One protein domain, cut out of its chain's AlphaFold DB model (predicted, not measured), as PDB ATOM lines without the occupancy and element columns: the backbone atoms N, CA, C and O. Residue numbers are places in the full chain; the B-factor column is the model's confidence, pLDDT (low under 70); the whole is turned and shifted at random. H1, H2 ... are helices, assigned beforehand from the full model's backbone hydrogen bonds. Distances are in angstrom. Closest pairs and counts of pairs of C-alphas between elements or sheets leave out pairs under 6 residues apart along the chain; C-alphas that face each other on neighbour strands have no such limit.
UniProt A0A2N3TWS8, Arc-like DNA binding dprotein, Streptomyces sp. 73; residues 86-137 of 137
ATOM      1  N   GLU A  86     248.092 209.679 113.837       63.97
ATOM      2  CA  GLU A  86     249.348 209.248 114.456       63.97
ATOM      3  C   GLU A  86     249.146 208.801 115.910       63.97
ATOM      4  O   GLU A  86     249.629 207.745 116.324       63.97
ATOM      5  N   GLN A  87     248.353 209.551 116.679       66.50
ATOM      6  CA  GLN A  87     248.000 209.194 118.054       66.50
ATOM      7  C   GLN A  87     247.102 207.952 118.117       66.50
ATOM      8  O   GLN A  87     247.201 207.171 119.067       66.50
ATOM      9  N   ILE A  88     246.264 207.723 117.101       71.19
ATOM     10  CA  ILE A  88     245.479 206.490 116.956       71.19
ATOM     11  C   ILE A  88     246.408 205.288 116.765       71.19
ATOM     12  O   ILE A  88     246.211 204.269 117.429       71.19
ATOM     13  N   LYS A  89     247.440 205.405 115.920       69.94
ATOM     14  CA  LYS A  89     248.439 204.343 115.729       69.94
ATOM     15  C   LYS A  89     249.195 204.051 117.028       69.94
ATOM     16  O   LYS A  89     249.192 202.914 117.486       69.94
ATOM     17  N   ALA A  90     249.703 205.083 117.703       70.00
ATOM     18  CA  ALA A  90     250.391 204.932 118.987       70.00
ATOM     19  C   ALA A  90     249.494 204.339 120.092       70.00
ATOM     20  O   ALA A  90     249.971 203.655 121.003       70.00
ATOM     21  N   ARG A  91     248.180 204.596 120.053       72.50
ATOM     22  CA  ARG A  91     247.214 203.944 120.947       72.50
ATOM     23  C   ARG A  91     247.013 202.478 120.572       72.50
ATOM     24  O   ARG A  91     247.017 201.644 121.470       72.50
ATOM     25  N   ALA A  92     246.879 202.161 119.286       70.25
ATOM     26  CA  ALA A  92     246.745 200.787 118.808       70.25
ATOM     27  C   ALA A  92     247.974 199.938 119.162       70.25
ATOM     28  O   ALA A  92     247.809 198.824 119.649       70.25
ATOM     29  N   ASP A  93     249.178 200.486 119.010       72.88
ATOM     30  CA  ASP A  93     250.429 199.800 119.338       72.88
ATOM     31  C   ASP A  93     250.537 199.528 120.847       72.88
ATOM     32  O   ASP A  93     250.829 198.405 121.257       72.88
ATOM     33  N   ARG A  94     250.186 200.508 121.696       70.56
ATOM     34  CA  ARG A  94     250.103 200.303 123.155       70.56
ATOM     35  C   ARG A  94     249.050 199.270 123.542       70.56
ATOM     36  O   ARG A  94     249.295 198.444 124.415       70.56
ATOM     37  N   THR A  95     247.881 199.302 122.907       72.38
ATOM     38  CA  THR A  95     246.831 198.310 123.151       72.38
ATOM     39  C   THR A  95     247.278 196.918 122.712       72.38
ATOM     40  O   THR A  95     247.030 195.969 123.442       72.38
ATOM     41  N   ARG A  96     247.985 196.780 121.586       67.31
ATOM     42  CA  ARG A  96     248.556 195.502 121.136       67.31
ATOM     43  C   ARG A  96     249.606 194.966 122.094       67.31
ATOM     44  O   ARG A  96     249.550 193.789 122.423       67.31
ATOM     45  N   ALA A  97     250.503 195.821 122.581       72.19
ATOM     46  CA  ALA A  97     251.485 195.432 123.589       72.19
ATOM     47  C   ALA A  97     250.799 194.940 124.874       72.19
ATOM     48  O   ALA A  97     251.130 193.871 125.373       72.19
ATOM     49  N   LEU A  98     249.773 195.654 125.349       70.38
ATOM     50  CA  LEU A  98     249.019 195.273 126.547       70.38
ATOM     51  C   LEU A  98     248.189 193.994 126.339       70.38
ATOM     52  O   LEU A  98     248.052 193.192 127.258       70.38
ATOM     53  N   LEU A  99     247.646 193.782 125.138       68.69
ATOM     54  CA  LEU A  99     246.939 192.549 124.779       68.69
ATOM     55  C   LEU A  99     247.890 191.346 124.723       68.69
ATOM     56  O   LEU A  99     247.557 190.286 125.252       68.69
ATOM     57  N   ALA A 100     249.081 191.531 124.155       67.88
ATOM     58  CA  ALA A 100     250.113 190.504 124.117       67.88
ATOM     59  C   ALA A 100     250.632 190.172 125.526       67.88
ATOM     60  O   ALA A 100     250.722 189.001 125.881       67.88
ATOM     61  N   GLU A 101     250.904 191.187 126.349       68.31
ATOM     62  CA  GLU A 101     251.431 191.024 127.709       68.31
ATOM     63  C   GLU A 101     250.405 190.400 128.663       68.31
ATOM     64  O   GLU A 101     250.734 189.502 129.435       68.31
ATOM     65  N   ARG A 102     249.148 190.861 128.618       66.31
ATOM     66  CA  ARG A 102     248.142 190.494 129.624       66.31
ATOM     67  C   ARG A 102     247.265 189.311 129.231       66.31
ATOM     68  O   ARG A 102     246.773 188.615 130.113       66.31
ATOM     69  N   PHE A 103     247.040 189.102 127.936       68.81
ATOM     70  CA  PHE A 103     246.137 188.060 127.438       68.81
ATOM     71  C   PHE A 103     246.849 187.006 126.583       68.81
ATOM     72  O   PHE A 103     246.226 186.009 126.234       68.81
ATOM     73  N   GLY A 104     248.130 187.198 126.242       67.31
ATOM     74  CA  GLY A 104     248.892 186.253 125.419       67.31
ATOM     75  C   GLY A 104     248.408 186.153 123.967       67.31
ATOM     76  O   GLY A 104     248.817 185.246 123.246       67.31
ATOM     77  N   HIS A 105     247.540 187.070 123.529       63.97
ATOM     78  CA  HIS A 105     246.975 187.083 122.184       63.97
ATOM     79  C   HIS A 105     247.651 188.150 121.320       63.97
ATOM     80  O   HIS A 105     247.590 189.345 121.613       63.97
ATOM     81  N   TYR A 106     248.249 187.706 120.215       64.56
ATOM     82  CA  TYR A 106     248.806 188.575 119.184       64.56
ATOM     83  C   TYR A 106     247.749 188.811 118.113       64.56
ATOM     84  O   TYR A 106     247.506 187.948 117.277       64.56
ATOM     85  N   VAL A 107     247.105 189.975 118.152       65.88
ATOM     86  CA  VAL A 107     246.169 190.378 117.098       65.88
ATOM     87  C   VAL A 107     246.979 190.902 115.921       65.88
ATOM     88  O   VAL A 107     247.689 191.906 116.049       65.88
ATOM     89  N   THR A 108     246.861 190.239 114.777       72.06
ATOM     90  CA  THR A 108     247.534 190.668 113.552       72.06
ATOM     91  C   THR A 108     246.907 191.949 112.992       72.06
ATOM     92  O   THR A 108     245.789 192.358 113.345       72.06
ATOM     93  N   ASP A 109     247.640 192.635 112.115       71.62
ATOM     94  CA  ASP A 109     247.127 193.814 111.413       71.62
ATOM     95  C   ASP A 109     245.867 193.507 110.595       71.62
ATOM     96  O   ASP A 109     244.926 194.305 110.605       71.62
ATOM     97  N   GLU A 110     245.820 192.327 109.976       73.12
ATOM     98  CA  GLU A 110     244.716 191.875 109.130       73.12
ATOM     99  C   GLU A 110     243.434 191.645 109.945       73.12
ATOM    100  O   GLU A 110     242.381 192.201 109.634       73.12
ATOM    101  N   GLU A 111     243.532 190.928 111.068       72.81
ATOM    102  CA  GLU A 111     242.402 190.698 111.982       72.81
ATOM    103  C   GLU A 111     241.894 192.014 112.589       72.81
ATOM    104  O   GLU A 111     240.689 192.237 112.737       72.81
ATOM    105  N   SER A 112     242.810 192.942 112.887       74.94
ATOM    106  CA  SER A 112     242.449 194.288 113.344       74.94
ATOM    107  C   SER A 112     241.684 195.064 112.265       74.94
ATOM    108  O   SER A 112     240.750 195.810 112.574       74.94
ATOM    109  N   ALA A 113     242.090 194.942 110.999       79.06
ATOM    110  CA  ALA A 113     241.445 195.607 109.872       79.06
ATOM    111  C   ALA A 113     240.054 195.024 109.595       79.06
ATOM    112  O   ALA A 113     239.100 195.786 109.399       79.06
ATOM    113  N   GLU A 114     239.916 193.699 109.660       81.62
ATOM    114  CA  GLU A 114     238.639 193.001 109.521       81.62
ATOM    115  C   GLU A 114     237.664 193.396 110.638       81.62
ATOM    116  O   GLU A 114     236.520 193.766 110.364       81.62
ATOM    117  N   MET A 115     238.128 193.418 111.892       83.38
ATOM    118  CA  MET A 115     237.317 193.853 113.032       83.38
ATOM    119  C   MET A 115     236.856 195.306 112.871       83.38
ATOM    120  O   MET A 115     235.685 195.623 113.074       83.38
ATOM    121  N   ARG A 116     237.749 196.206 112.437       84.12
ATOM    122  CA  ARG A 116     237.384 197.605 112.155       84.12
ATOM    123  C   ARG A 116     236.360 197.720 111.029       84.12
ATOM    124  O   ARG A 116     235.500 198.596 111.100       84.12
ATOM    125  N   ARG A 117     236.441 196.873 109.998       85.56
ATOM    126  CA  ARG A 117     235.448 196.829 108.915       85.56
ATOM    127  C   ARG A 117     234.077 196.432 109.462       85.56
ATOM    128  O   ARG A 117     233.138 197.205 109.296       85.56
ATOM    129  N   LYS A 118     234.002 195.331 110.215       88.38
ATOM    130  CA  LYS A 118     232.762 194.862 110.860       88.38
ATOM    131  C   LYS A 118     232.160 195.918 111.788       88.38
ATOM    132  O   LYS A 118     230.962 196.172 111.740       88.38
ATOM    133  N   MET A 119     232.987 196.600 112.584       87.94
ATOM    134  CA  MET A 119     232.518 197.682 113.460       87.94
ATOM    135  C   MET A 119     231.933 198.864 112.676       87.94
ATOM    136  O   MET A 119     230.917 199.426 113.086       87.94
ATOM    137  N   ARG A 120     232.531 199.243 111.536       88.25
ATOM    138  CA  ARG A 120     231.982 200.309 110.678       88.25
ATOM    139  C   ARG A 120     230.653 199.905 110.052       88.25
ATOM    140  O   ARG A 120     229.731 200.713 110.059       88.25
ATOM    141  N   GLU A 121     230.548 198.674 109.562       88.06
ATOM    142  CA  GLU A 121     229.310 198.120 109.000       88.06
ATOM    143  C   GLU A 121     228.187 198.101 110.046       88.06
ATOM    144  O   GLU A 121     227.105 198.625 109.794       88.06
ATOM    145  N   ALA A 122     228.469 197.610 111.257       88.69
ATOM    146  CA  ALA A 122     227.510 197.610 112.360       88.69
ATOM    147  C   ALA A 122     227.076 199.030 112.762       88.69
ATOM    148  O   ALA A 122     225.893 199.289 112.972       88.69
ATOM    149  N   THR A 123     228.018 199.978 112.822       88.31
ATOM    150  CA  THR A 123     227.706 201.382 113.138       88.31
ATOM    151  C   THR A 123     226.836 202.022 112.053       88.31
ATOM    152  O   THR A 123     225.911 202.772 112.365       88.31
ATOM    153  N   ALA A 124     227.109 201.726 110.779       86.69
ATOM    154  CA  ALA A 124     226.319 202.219 109.656       86.69
ATOM    155  C   ALA A 124     224.896 201.643 109.674       86.69
ATOM    156  O   ALA A 124     223.940 202.403 109.536       86.69
ATOM    157  N   ALA A 125     224.755 200.340 109.929       88.19
ATOM    158  CA  ALA A 125     223.458 199.689 110.082       88.19
ATOM    159  C   ALA A 125     222.659 200.279 111.255       88.19
ATOM    160  O   ALA A 125     221.479 200.584 111.107       88.19
ATOM    161  N   HIS A 126     223.310 200.525 112.397       87.75
ATOM    162  CA  HIS A 126     222.665 201.167 113.543       87.75
ATOM    163  C   HIS A 126     222.170 202.579 113.208       87.75
ATOM    164  O   HIS A 126     221.040 202.932 113.532       87.75
ATOM    165  N   ARG A 127     222.987 203.379 112.514       86.06
ATOM    166  CA  ARG A 127     222.596 204.728 112.088       86.06
ATOM    167  C   ARG A 127     221.440 204.704 111.082       86.06
ATOM    168  O   ARG A 127     220.559 205.550 111.182       86.06
ATOM    169  N   ALA A 128     221.430 203.753 110.147       85.75
ATOM    170  CA  ALA A 128     220.336 203.583 109.193       85.75
ATOM    171  C   ALA A 128     219.020 203.224 109.903       85.75
ATOM    172  O   ALA A 128     218.003 203.858 109.651       85.75
ATOM    173  N   ALA A 129     219.067 202.300 110.866       85.50
ATOM    174  CA  ALA A 129     217.900 201.925 111.662       85.50
ATOM    175  C   ALA A 129     217.333 203.103 112.479       85.50
ATOM    176  O   ALA A 129     216.118 203.244 112.590       85.50
ATOM    177  N   LEU A 130     218.194 203.974 113.026       85.75
ATOM    178  CA  LEU A 130     217.743 205.195 113.705       85.75
ATOM    179  C   LEU A 130     217.051 206.168 112.738       85.75
ATOM    180  O   LEU A 130     216.008 206.714 113.082       85.75
ATOM    181  N   ALA A 131     217.585 206.345 111.528       82.50
ATOM    182  CA  ALA A 131     216.985 207.219 110.519       82.50
ATOM    183  C   ALA A 131     215.627 206.693 110.012       82.50
ATOM    184  O   ALA A 131     214.698 207.475 109.816       82.50
ATOM    185  N   GLU A 132     215.479 205.376 109.839       81.69
ATOM    186  CA  GLU A 132     214.194 204.750 109.496       81.69
ATOM    187  C   GLU A 132     213.164 204.912 110.624       81.69
ATOM    188  O   GLU A 132     212.000 205.222 110.362       81.69
ATOM    189  N   ALA A 133     213.591 204.772 111.884       78.56
ATOM    190  CA  ALA A 133     212.732 204.986 113.047       78.56
ATOM    191  C   ALA A 133     212.283 206.451 113.194       78.56
ATOM    192  O   ALA A 133     211.138 206.703 113.567       78.56
ATOM    193  N   GLU A 134     213.155 207.416 112.886       72.44
ATOM    194  CA  GLU A 134     212.815 208.845 112.863       72.44
ATOM    195  C   GLU A 134     211.892 209.204 111.693       72.44
ATOM    196  O   GLU A 134     210.971 209.991 111.876       72.44
ATOM    197  N   SER A 135     212.080 208.600 110.514       71.81
ATOM    198  CA  SER A 135     211.222 208.838 109.342       71.81
ATOM    199  C   SER A 135     209.820 208.232 109.468       71.81
ATOM    200  O   SER A 135     208.926 208.612 108.712       71.81
ATOM    201  N   SER A 136     209.630 207.263 110.364       70.31
ATOM    202  CA  SER A 136     208.339 206.614 110.614       70.31
ATOM    203  C   SER A 136     207.510 207.309 111.709       70.31
ATOM    204  O   SER A 136     206.428 206.814 112.041       70.31
ATOM    205  N   ARG A 137     208.007 208.406 112.293       54.53
ATOM    206  CA  ARG A 137     207.376 209.149 113.391       54.53
ATOM    207  C   ARG A 137     206.797 210.476 112.915       54.53
ATOM    208  O   ARG A 137     205.735 210.846 113.462       54.53
TER     209      ARG A 137
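AT A GLANCE: This is residues 86 to 137 of the 137 residues of the protein "Arc-like DNA binding dprotein" of Streptomyces sp. 73 (UniProt A0A2N3TWS8). One long helix, H2, makes a long arm, and a shorter helix, H1, stands off near its beginning, the two forming an open L with the link of residues 104 to 108 at the corner. The free residues 113 to 137 stick out and make most of the length. The printed part has 52 residues with two named helices, H1 then H2, and no named strand: all helix. It is extended, with a radius of gyration of the C-alphas of 16.3 A and spans of 50 by 21 by 19 A.

IN THESE COORDINATES: H2, residues 109 to 135, measures 39.0 A from C-alpha 109 at (247.127, 193.814, 111.413) to C-alpha 135 at (211.222, 208.838, 109.342). H1, residues 86 to 103, measures 25.1 A and begins at C-alpha 86, (249.348, 209.248, 114.456).

HOW THE PARTS SIT: H2 and H1 are apart, joined by a tight link of 5 residues. Residues 86 to 91 of H1 also stand free. In H1 and H2 every O i to N i+4 pair is within hydrogen-bond range.

THE WHOLE: The C-alphas farthest apart, of Glu 101 and Arg 137, are 49.7 A apart. The printed part has no cut. Mean pLDDT of the printed part is 75.7; residues 86 to 87, 89, 96, 99 to 107 and 137 are under 70.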